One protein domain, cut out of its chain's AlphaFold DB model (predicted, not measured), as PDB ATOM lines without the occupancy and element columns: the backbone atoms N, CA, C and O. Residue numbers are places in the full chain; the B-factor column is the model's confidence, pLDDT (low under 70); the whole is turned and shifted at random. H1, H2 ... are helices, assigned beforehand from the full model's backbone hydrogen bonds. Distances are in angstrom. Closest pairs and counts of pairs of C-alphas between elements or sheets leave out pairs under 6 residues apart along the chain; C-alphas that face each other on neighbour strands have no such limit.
ATOM      1  N   ASP A 235      45.900 131.018  46.593       74.69
ATOM      2  CA  ASP A 235      45.971 129.554  46.572       74.69
ATOM      3  C   ASP A 235      44.560 128.961  46.808       74.69
ATOM      4  O   ASP A 235      43.938 129.258  47.828       74.69
ATOM      5  N   PRO A 236      44.016 128.116  45.908       70.50
ATOM      6  CA  PRO A 236      42.683 127.528  46.076       70.50
ATOM      7  C   PRO A 236      42.534 126.633  47.320       70.50
ATOM      8  O   PRO A 236      41.410 126.270  47.667       70.50
ATOM      9  N   GLU A 237      43.631 126.266  47.986       78.25
ATOM     10  CA  GLU A 237      43.623 125.539  49.257       78.25
ATOM     11  C   GLU A 237      43.537 126.466  50.490       78.25
ATOM     12  O   GLU A 237      43.227 125.981  51.578       78.25
ATOM     13  N   THR A 238      43.754 127.784  50.346       82.69
ATOM     14  CA  THR A 238      43.607 128.780  51.435       82.69
ATOM     15  C   THR A 238      42.260 129.505  51.439       82.69
ATOM     16  O   THR A 238      41.933 130.185  52.412       82.69
ATOM     17  N   VAL A 239      41.462 129.354  50.379       81.62
ATOM     18  CA  VAL A 239      40.097 129.893  50.295       81.62
ATOM     19  C   VAL A 239      39.171 129.133  51.256       81.62
ATOM     20  O   VAL A 239      39.209 127.903  51.327       81.62
ATOM     21  N   ASP A 240      38.320 129.857  51.988       83.44
ATOM     22  CA  ASP A 240      37.297 129.238  52.832       83.44
ATOM     23  C   ASP A 240      36.093 128.779  51.988       83.44
ATOM     24  O   ASP A 240      35.591 129.503  51.131       83.44
ATOM     25  N   PHE A 241      35.620 127.560  52.254       84.75
ATOM     26  CA  PHE A 241      34.437 126.956  51.634       84.75
ATOM     27  C   PHE A 241      33.456 126.411  52.686       84.75
ATOM     28  O   PHE A 241      32.611 125.561  52.379       84.75
ATOM     29  N   ASN A 242      33.582 126.834  53.947       88.44
ATOM     30  CA  ASN A 242      32.561 126.615  54.965       88.44
ATOM     31  C   ASN A 242      31.266 127.349  54.591       88.44
ATOM     32  O   ASN A 242      31.280 128.348  53.875       88.44
ATOM     33  N   LEU A 243      30.127 126.833  55.057       86.81
ATOM     34  CA  LEU A 243      28.854 127.522  54.853       86.81
ATOM     35  C   LEU A 243      28.844 128.830  55.665       86.81
ATOM     36  O   LEU A 243      29.343 128.832  56.798       86.81
ATOM     37  N   PRO A 244      28.257 129.924  55.141       84.44
ATOM     38  CA  PRO A 244      28.031 131.132  55.922       84.44
ATOM     39  C   PRO A 244      27.267 130.802  57.207       84.44
ATOM     40  O   PRO A 244      26.403 129.921  57.226       84.44
ATOM     41  N   ARG A 245      27.562 131.515  58.295       81.62
ATOM     42  CA  ARG A 245      26.777 131.382  59.527       81.62
ATOM     43  C   ARG A 245      25.466 132.134  59.339       81.62
ATOM     44  O   ARG A 245      25.496 133.319  59.027       81.62
ATOM     45  N   HIS A 246      24.341 131.461  59.563       79.69
ATOM     46  CA  HIS A 246      23.058 132.146  59.696       79.69
ATOM     47  C   HIS A 246      23.089 133.014  60.960       79.69
ATOM     48  O   HIS A 246      23.501 132.542  62.023       79.69
ATOM     49  N   ILE A 247      22.716 134.287  60.836       76.12
ATOM     50  CA  ILE A 247      22.656 135.239  61.950       76.12
ATOM     51  C   ILE A 247      21.227 135.792  61.989       76.12
ATOM     52  O   ILE A 247      20.864 136.571  61.107       76.12
ATOM     53  N   PRO A 248      20.404 135.417  62.986       71.81
ATOM     54  CA  PRO A 248      19.037 135.914  63.090       71.81
ATOM     55  C   PRO A 248      18.984 137.447  63.106       71.81
ATOM     56  O   PRO A 248      19.626 138.088  63.940       71.81
ATOM     57  N   GLY A 249      18.212 138.029  62.184       71.19
ATOM     58  CA  GLY A 249      18.086 139.481  62.009       71.19
ATOM     59  C   GLY A 249      19.007 140.103  60.949       71.19
ATOM     60  O   GLY A 249      18.938 141.314  60.757       71.19
ATOM     61  N   PHE A 250      19.837 139.314  60.258       75.38
ATOM     62  CA  PHE A 250      20.468 139.724  58.994       75.38
ATOM     63  C   PHE A 250      19.547 139.463  57.789       75.38
ATOM     64  O   PHE A 250      18.471 138.881  57.926       75.38
ATOM     65  N   ASP A 251      19.966 139.925  56.609       81.69
ATOM     66  CA  ASP A 251      19.258 139.713  55.348       81.69
ATOM     67  C   ASP A 251      19.293 138.227  54.937       81.69
ATOM     68  O   ASP A 251      20.339 137.663  54.603       81.69
ATOM     69  N   GLU A 252      18.125 137.585  54.968       85.06
ATOM     70  CA  GLU A 252      17.947 136.181  54.588       85.06
ATOM     71  C   GLU A 252      18.258 135.942  53.099       85.06
ATOM     72  O   GLU A 252      18.738 134.870  52.730       85.06
ATOM     73  N   SER A 253      18.045 136.940  52.233       85.00
ATOM     74  CA  SER A 253      18.360 136.823  50.806       85.00
ATOM     75  C   SER A 253      19.871 136.815  50.567       85.00
ATOM     76  O   SER A 253      20.367 135.963  49.827       85.00
ATOM     77  N   GLU A 254      20.622 137.663  51.280       85.56
ATOM     78  CA  GLU A 254      22.087 137.643  51.286       85.56
ATOM     79  C   GLU A 254      22.626 136.302  51.812       85.56
ATOM     80  O   GLU A 254      23.564 135.738  51.233       85.56
ATOM     81  N   TYR A 255      22.020 135.753  52.871       88.25
ATOM     82  CA  TYR A 255      22.380 134.432  53.389       88.25
ATOM     83  C   TYR A 255      22.150 133.324  52.351       88.25
ATOM     84  O   TYR A 255      23.071 132.547  52.086       88.25
ATOM     85  N   VAL A 256      20.964 133.257  51.736       89.50
ATOM     86  CA  VAL A 256      20.621 132.232  50.735       89.50
ATOM     87  C   VAL A 256      21.534 132.325  49.511       89.50
ATOM     88  O   VAL A 256      22.086 131.306  49.093       89.50
ATOM     89  N   VAL A 257      21.764 133.529  48.977       89.62
ATOM     90  CA  VAL A 257      22.687 133.768  47.852       89.62
ATOM     91  C   VAL A 257      24.107 133.302  48.202       89.62
ATOM     92  O   VAL A 257      24.695 132.501  47.470       89.62
ATOM     93  N   SER A 258      24.634 133.714  49.360       88.88
ATOM     94  CA  SER A 258      25.979 133.334  49.817       88.88
ATOM     95  C   SER A 258      26.117 131.820  50.034       88.88
ATOM     96  O   SER A 258      27.098 131.207  49.610       88.88
ATOM     97  N   ARG A 259      25.116 131.187  50.663       90.50
ATOM     98  CA  ARG A 259      25.048 129.735  50.899       90.50
ATOM     99  C   ARG A 259      25.057 128.965  49.577       90.50
ATOM    100  O   ARG A 259      25.850 128.037  49.419       90.50
ATOM    101  N   ASN A 260      24.217 129.365  48.621       91.00
ATOM    102  CA  ASN A 260      24.094 128.708  47.317       91.00
ATOM    103  C   ASN A 260      25.392 128.817  46.509       91.00
ATOM    104  O   ASN A 260      25.849 127.830  45.929       91.00
ATOM    105  N   PHE A 261      26.033 129.988  46.532       90.69
ATOM    106  CA  PHE A 261      27.315 130.198  45.868       90.69
ATOM    107  C   PHE A 261      28.436 129.336  46.469       90.69
ATOM    108  O   PHE A 261      29.233 128.777  45.719       90.69
ATOM    109  N   VAL A 262      28.466 129.123  47.792       90.56
ATOM    110  CA  VAL A 262      29.423 128.184  48.411       90.56
ATOM    111  C   VAL A 262      29.213 126.746  47.920       90.56
ATOM    112  O   VAL A 262      30.199 126.068  47.631       90.56
ATOM    113  N   TYR A 263      27.972 126.272  47.754       89.62
ATOM    114  CA  TYR A 263      27.713 124.952  47.156       89.62
ATOM    115  C   TYR A 263      28.183 124.871  45.694       89.62
ATOM    116  O   TYR A 263      28.909 123.940  45.338       89.62
ATOM    117  N   PHE A 264      27.869 125.873  44.867       88.50
ATOM    118  CA  PHE A 264      28.361 125.956  43.486       88.50
ATOM    119  C   PHE A 264      29.899 125.934  43.416       88.50
ATOM    120  O   PHE A 264      30.492 125.118  42.706       88.50
ATOM    121  N   ILE A 265      30.571 126.769  44.210       88.31
ATOM    122  CA  ILE A 265      32.032 126.865  44.220       88.31
ATOM    123  C   ILE A 265      32.694 125.597  44.791       88.31
ATOM    124  O   ILE A 265      33.767 125.210  44.318       88.31
ATOM    125  N   ARG A 266      32.060 124.875  45.728       87.06
ATOM    126  CA  ARG A 266      32.518 123.536  46.159       87.06
ATOM    127  C   ARG A 266      32.563 122.553  44.985       87.06
ATOM    128  O   ARG A 266      33.567 121.853  44.841       87.06
ATOM    129  N   ILE A 267      31.537 122.536  44.129       86.00
ATOM    130  CA  ILE A 267      31.497 121.702  42.915       86.00
ATOM    131  C   ILE A 267      32.605 122.136  41.943       86.00
ATOM    132  O   ILE A 267      33.418 121.306  41.530       86.00
ATOM    133  N   VAL A 268      32.718 123.438  41.654       86.88
ATOM    134  CA  VAL A 268      33.760 123.998  40.770       86.88
ATOM    135  C   VAL A 268      35.173 123.664  41.267       86.88
ATOM    136  O   VAL A 268      36.036 123.320  40.456       86.88
ATOM    137  N   ARG A 269      35.429 123.691  42.583       85.50
ATOM    138  CA  ARG A 269      36.711 123.270  43.177       85.50
ATOM    139  C   ARG A 269      36.976 121.780  42.959       85.50
ATOM    140  O   ARG A 269      38.084 121.418  42.561       85.50
ATOM    141  N   THR A 270      35.987 120.922  43.197       84.44
ATOM    142  CA  THR A 270      36.110 119.467  42.997       84.44
ATOM    143  C   THR A 270      36.395 119.134  41.532       84.44
ATOM    144  O   THR A 270      37.347 118.404  41.252       84.44
ATOM    145  N   MET A 271      35.675 119.755  40.590       84.56
ATOM    146  CA  MET A 271      35.936 119.618  39.153       84.56
ATOM    147  C   MET A 271      37.334 120.122  38.768       84.56
ATOM    148  O   MET A 271      38.063 119.425  38.069       84.56
ATOM    149  N   ASN A 272      37.768 121.285  39.269       84.94
ATOM    150  CA  ASN A 272      39.115 121.805  39.005       84.94
ATOM    151  C   ASN A 272      40.223 120.880  39.532       84.94
ATOM    152  O   ASN A 272      41.227 120.672  38.846       84.94
ATOM    153  N   ARG A 273      40.052 120.286  40.720       84.94
ATOM    154  CA  ARG A 273      40.983 119.276  41.247       84.94
ATOM    155  C   ARG A 273      41.008 118.024  40.360       84.94
ATOM    156  O   ARG A 273      42.098 117.552  40.043       84.94
ATOM    157  N   MET A 274      39.850 117.547  39.896       84.12
ATOM    158  CA  MET A 274      39.751 116.406  38.975       84.12
ATOM    159  C   MET A 274      40.426 116.687  37.624       84.12
ATOM    160  O   MET A 274      41.238 115.881  37.178       84.12
ATOM    161  N   ILE A 275      40.181 117.847  37.006       86.62
ATOM    162  CA  ILE A 275      40.817 118.266  35.743       86.62
ATOM    163  C   ILE A 275      42.343 118.356  35.909       86.62
ATOM    164  O   ILE A 275      43.094 117.840  35.079       86.62
ATOM    165  N   ARG A 276      42.824 118.942  37.016       86.44
ATOM    166  CA  ARG A 276      44.262 119.039  37.332       86.44
ATOM    167  C   ARG A 276      44.912 117.683  37.627       86.44
ATOM    168  O   ARG A 276      46.102 117.529  37.357       86.44
ATOM    169  N   ALA A 277      44.175 116.708  38.163       86.69
ATOM    170  CA  ALA A 277      44.646 115.332  38.309       86.69
ATOM    171  C   ALA A 277      44.686 114.618  36.947       86.69
ATOM    172  O   ALA A 277      45.738 114.125  36.538       86.69
ATOM    173  N   TYR A 278      43.582 114.656  36.197       85.44
ATOM    174  CA  TYR A 278      43.452 114.041  34.876       85.44
ATOM    175  C   TYR A 278      44.528 114.533  33.903       85.44
ATOM    176  O   TYR A 278      45.238 113.722  33.313       85.44
ATOM    177  N   SER A 279      44.755 115.847  33.797       86.00
ATOM    178  CA  SER A 279      45.771 116.398  32.890       86.00
ATOM    179  C   SER A 279      47.215 115.986  33.228       86.00
ATOM    180  O   SER A 279      48.056 116.014  32.329       86.00
ATOM    181  N   LYS A 280      47.508 115.523  34.456       86.56
ATOM    182  CA  LYS A 280      48.799 114.894  34.807       86.56
ATOM    183  C   LYS A 280      48.895 113.433  34.362       86.56
ATOM    184  O   LYS A 280      49.996 112.959  34.090       86.56
ATOM    185  N   ILE A 281      47.774 112.706  34.316       87.06
ATOM    186  CA  ILE A 281      47.765 111.245  34.129       87.06
ATOM    187  C   ILE A 281      47.176 110.759  32.800       87.06
ATOM    188  O   ILE A 281      47.373 109.594  32.475       87.06
ATOM    189  N   LYS A 282      46.535 111.619  31.996       85.69
ATOM    190  CA  LYS A 282      45.870 111.290  30.711       85.69
ATOM    191  C   LYS A 282      46.752 110.621  29.641       85.69
ATOM    192  O   LYS A 282      46.252 110.192  28.611       85.69
ATOM    193  N   ARG A 283      48.069 110.536  29.871       90.06
ATOM    194  CA  ARG A 283      49.045 109.809  29.034       90.06
ATOM    195  C   ARG A 283      49.410 108.412  29.562       90.06
ATOM    196  O   ARG A 283      50.131 107.687  28.882       90.06
ATOM    197  N   LYS A 284      48.952 108.018  30.757       88.44
ATOM    198  CA  LYS A 284      49.065 106.639  31.262       88.44
ATOM    199  C   LYS A 284      48.026 105.773  30.547       88.44
ATOM    200  O   LYS A 284      46.885 106.200  30.401       88.44
ATOM    201  N   LYS A 285      48.392 104.549  30.159       85.69
ATOM    202  CA  LYS A 285      47.468 103.600  29.513       85.69
ATOM    203  C   LYS A 285      46.232 103.328  30.382       85.69
ATOM    204  O   LYS A 285      45.108 103.430  29.907       85.69
ATOM    205  N   ASP A 286      46.457 103.050  31.663       85.31
ATOM    206  CA  ASP A 286      45.432 102.583  32.600       85.31
ATOM    207  C   ASP A 286      45.007 103.699  33.583       85.31
ATOM    208  O   ASP A 286      44.765 103.460  34.765       85.31
ATOM    209  N   TRP A 287      44.944 104.952  33.103       85.12
ATOM    210  CA  TRP A 287      44.686 106.154  33.920       85.12
ATOM    211  C   TRP A 287      43.365 106.115  34.707       85.12
ATOM    212  O   TRP A 287      43.268 106.737  35.763       85.12
ATOM    213  N   GLY A 288      42.358 105.374  34.232       80.88
ATOM    214  CA  GLY A 288      41.075 105.208  34.925       80.88
ATOM    215  C   GLY A 288      41.158 104.384  36.218       80.88
ATOM    216  O   GLY A 288      40.248 104.458  37.038       80.88
ATOM    217  N   LEU A 289      42.248 103.634  36.426       85.94
ATOM    218  CA  LEU A 289      42.531 102.895  37.664       85.94
ATOM    219  C   LEU A 289      43.408 103.690  38.645       85.94
ATOM    220  O   LEU A 289      43.785 103.177  39.697       85.94
ATOM    221  N   ASP A 290      43.771 104.928  38.306       85.62
ATOM    222  CA  ASP A 290      44.648 105.741  39.138       85.62
ATOM    223  C   ASP A 290      43.955 106.110  40.467       85.62
ATOM    224  O   ASP A 290      42.796 106.557  40.458       85.62
ATOM    225  N   PRO A 291      44.628 105.948  41.624       84.56
ATOM    226  CA  PRO A 291      44.054 106.297  42.918       84.56
ATOM    227  C   PRO A 291      43.692 107.780  43.025       84.56
ATOM    228  O   PRO A 291      42.853 108.121  43.849       84.56
ATOM    229  N   ASP A 292      44.281 108.677  42.234       80.94
ATOM    230  CA  ASP A 292      43.919 110.095  42.284       80.94
ATOM    231  C   ASP A 292      42.646 110.412  41.494       80.94
ATOM    232  O   ASP A 292      41.954 111.355  41.860       80.94
ATOM    233  N   ILE A 293      42.268 109.612  40.486       82.44
ATOM    234  CA  ILE A 293      40.971 109.763  39.802       82.44
ATOM    235  C   ILE A 293      39.855 109.010  40.526       82.44
ATOM    236  O   ILE A 293      38.794 109.577  40.779       82.44
ATOM    237  N   THR A 294      40.093 107.760  40.920       84.69
ATOM    238  CA  THR A 294      39.055 106.900  41.525       84.69
ATOM    239  C   THR A 294      38.499 107.441  42.852       84.69
ATOM    240  O   THR A 294      37.328 107.216  43.152       84.69
ATOM    241  N   LYS A 295      39.277 108.231  43.611       85.12
ATOM    242  CA  LYS A 295      38.819 108.932  44.832       85.12
ATOM    243  C   LYS A 295      37.802 110.056  44.573       85.12
ATOM    244  O   LYS A 295      37.047 110.391  45.489       85.12
ATOM    245  N   PHE A 296      37.757 110.656  43.377       82.44
ATOM    246  CA  PHE A 296      36.800 111.739  43.102       82.44
ATOM    247  C   PHE A 296      35.355 111.243  43.047       82.44
ATOM    248  O   PHE A 296      34.480 111.977  43.491       82.44
ATOM    249  N   ASN A 297      35.098 110.009  42.599       79.44
ATOM    250  CA  ASN A 297      33.738 109.460  42.509       79.44
ATOM    251  C   ASN A 297      32.981 109.496  43.856       79.44
ATOM    252  O   ASN A 297      31.978 110.203  43.925       79.44
ATOM    253  N   PRO A 298      33.447 108.847  44.948       83.69
ATOM    254  CA  PRO A 298      32.749 108.910  46.237       83.69
ATOM    255  C   PRO A 298      32.740 110.320  46.847       83.69
ATOM    256  O   PRO A 298      31.796 110.672  47.549       83.69
ATOM    257  N   THR A 299      33.752 111.146  46.554       81.56
ATOM    258  CA  THR A 299      33.787 112.556  46.986       81.56
ATOM    259  C   THR A 299      32.694 113.384  46.299       81.56
ATOM    260  O   THR A 299      32.109 114.259  46.927       81.56
ATOM    261  N   LEU A 300      32.413 113.117  45.019       79.00
ATOM    262  CA  LEU A 300      31.368 113.794  44.256       79.00
ATOM    263  C   LEU A 300      29.976 113.311  44.668       79.00
ATOM    264  O   LEU A 300      29.109 114.150  44.871       79.00
ATOM    265  N   THR A 301      29.770 112.000  44.845       79.81
ATOM    266  CA  THR A 301      28.485 111.453  45.317       79.81
ATOM    267  C   THR A 301      28.123 112.016  46.692       79.81
ATOM    268  O   THR A 301      27.084 112.650  46.815       79.81
ATOM    269  N   GLY A 302      29.021 111.930  47.683       82.94
ATOM    270  CA  GLY A 302      28.750 112.482  49.018       82.94
ATOM    271  C   GLY A 302      28.507 113.997  49.016       82.94
ATOM    272  O   GLY A 302      27.665 114.489  49.756       82.94
ATOM    273  N   ALA A 303      29.175 114.749  48.132       79.94
ATOM    274  CA  ALA A 303      28.936 116.186  47.974       79.94
ATOM    275  C   ALA A 303      27.605 116.536  47.274       79.94
ATOM    276  O   ALA A 303      27.198 117.698  47.325       79.94
ATOM    277  N   LEU A 304      26.951 115.570  46.617       79.94
ATOM    278  CA  LEU A 304      25.582 115.682  46.107       79.94
ATOM    279  C   LEU A 304      24.561 115.241  47.168       79.94
ATOM    280  O   LEU A 304      23.528 115.888  47.301       79.94
ATOM    281  N   ASP A 305      24.872 114.205  47.952       81.62
ATOM    282  CA  ASP A 305      24.040 113.739  49.073       81.62
ATOM    283  C   ASP A 305      23.928 114.805  50.192       81.62
ATOM    284  O   ASP A 305      22.879 114.944  50.817       81.62
ATOM    285  N   ASP A 306      24.984 115.606  50.403       83.31
ATOM    286  CA  ASP A 306      25.046 116.745  51.343       83.31
ATOM    287  C   ASP A 306      24.333 118.035  50.838       83.31
ATOM    288  O   ASP A 306      24.440 119.101  51.469       83.31
ATOM    289  N   LEU A 307      23.643 118.003  49.688       84.69
ATOM    290  CA  LEU A 307      22.903 119.166  49.176       84.69
ATOM    291  C   LEU A 307      21.603 119.414  49.965       84.69
ATOM    292  O   LEU A 307      20.872 118.474  50.283       84.69
ATOM    293  N   PRO A 308      21.249 120.682  50.246       86.44
ATOM    294  CA  PRO A 308      19.969 121.010  50.854       86.44
ATOM    295  C   PRO A 308      18.833 120.797  49.840       86.44
ATOM    296  O   PRO A 308      19.028 120.904  48.628       86.44
ATOM    297  N   ALA A 309      17.629 120.512  50.338       84.00
ATOM    298  CA  ALA A 309      16.487 120.107  49.509       84.00
ATOM    299  C   ALA A 309      16.031 121.161  48.475       84.00
ATOM    300  O   ALA A 309      15.362 120.813  47.509       84.00
ATOM    301  N   ASP A 310      16.401 122.431  48.653       87.56
ATOM    302  CA  ASP A 310      16.153 123.531  47.713       87.56
ATOM    303  C   ASP A 310      17.223 123.669  46.609       87.56
ATOM    304  O   ASP A 310      17.051 124.462  45.684       87.56
ATOM    305  N   LEU A 311      18.300 122.875  46.668       85.56
ATOM    306  CA  LEU A 311      19.306 122.711  45.606       85.56
ATOM    307  C   LEU A 311      19.336 121.284  45.018       85.56
ATOM    308  O   LEU A 311      20.023 121.047  44.023       85.56
ATOM    309  N   ALA A 312      18.612 120.332  45.612       83.38
ATOM    310  CA  ALA A 312      18.574 118.937  45.183       83.38
ATOM    311  C   ALA A 312      17.477 118.686  44.129       83.38
ATOM    312  O   ALA A 312      16.284 118.836  44.397       83.38
ATOM    313  N   ILE A 313      17.864 118.237  42.930       79.31
ATOM    314  CA  ILE A 313      16.906 117.818  41.895       79.31
ATOM    315  C   ILE A 313      16.316 116.459  42.285       79.31
ATOM    316  O   ILE A 313      16.991 115.432  42.217       79.31
ATOM    317  N   THR A 314      15.040 116.448  42.669       72.75
ATOM    318  CA  THR A 314      14.292 115.210  42.929       72.75
ATOM    319  C   THR A 314      13.635 114.740  41.634       72.75
ATOM    320  O   THR A 314      12.733 115.399  41.122       72.75
ATOM    321  N   PHE A 315      14.078 113.601  41.102       71.62
ATOM    322  CA  PHE A 315      13.456 112.982  39.930       71.62
ATOM    323  C   PHE A 315      12.135 112.292  40.319       71.62
ATOM    324  O   PHE A 315      12.135 111.512  41.277       71.62
ATOM    325  N   PRO A 316      11.022 112.527  39.595       72.25
ATOM    326  CA  PRO A 316       9.782 111.775  39.788       72.25
ATOM    327  C   PRO A 316      10.002 110.278  39.525       72.25
ATOM    328  O   PRO A 316      10.638 109.897  38.539       72.25
TER     329      PRO A 316
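Overview. This is residues 235 to 316 of the 321 residues of the protein "Putative cutinase transcription factor 1 alpha protein" of Eutypa lata (strain UCR-EL1) (UniProt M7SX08). One long helix, H1, makes the long axis, and after it the chain folds back so that the short H2 and then H3 lie beside its later half, H3 running opposite ways to it. Ahead of H1, the unnamed residues 235 to 251 run toward its first residue, and residues 248 to 253 stick out where the chain turns into it; the two ends of the printed part lie out on opposite sides of H1. The printed part has 82 residues with three named helices, H1, H2 and H3 in that order, and no named strand; its class is all helix. The whole is loose, with a radius of gyration of the C-alphas of 16.4 A, and flat, spanning 56 by 40 by 13 A.

Along the chain. Begin at C-alpha 235, at (45.971, 129.554, 46.572), and go through 17 residues with no named element, 235 to 251. Find C-alpha 252 at (17.947, 136.181, 54.588); there H1 begins, and it runs through residues 252 to 281 for 43.9 A, to C-alpha 281 at (47.765, 111.245, 34.129). After nine residues between them comes H2, residues 291 to 294. Past Lys 295 you reach H3, residues 296 to 305, which is 14.2 A long and ends at C-alpha 305, at (24.040, 113.739, 49.073).

Arrangement. Start from H1, which touches both other helices. It touches H2 with residues 274 to 278 alone; look at the C-alphas of Ala 277 and Asp 292, the closest of the two, 6.6 A apart. H1 touches H3 with residues 267 to 274 alone, and here the closest C-alphas are those of Met 274 and Phe 296, 6.9 A apart. The lines of H1 and H3 stand at a shallow tilt of 15 degrees, and the two helices run opposite ways. H2 and H3 meet only through their link. In H3 every O i to N i+4 pair is within hydrogen-bond range, in H1 25 of 26 are, and H2 is too short for such a pair.

Size, cuts and confidence. The two C-alphas farthest apart are those of Gly 249 and Lys 285, at 56.6 A, while the first and last printed C-alphas, of Asp 235 and Pro 316, are 40.9 A apart. The printed part has no cut. The link from H1 to H2 is short and the one from H2 to H3 is tight. Read the B-factor column for the model's confidence: the mean pLDDT of the printed part is 83.6, and no printed residue is under 70.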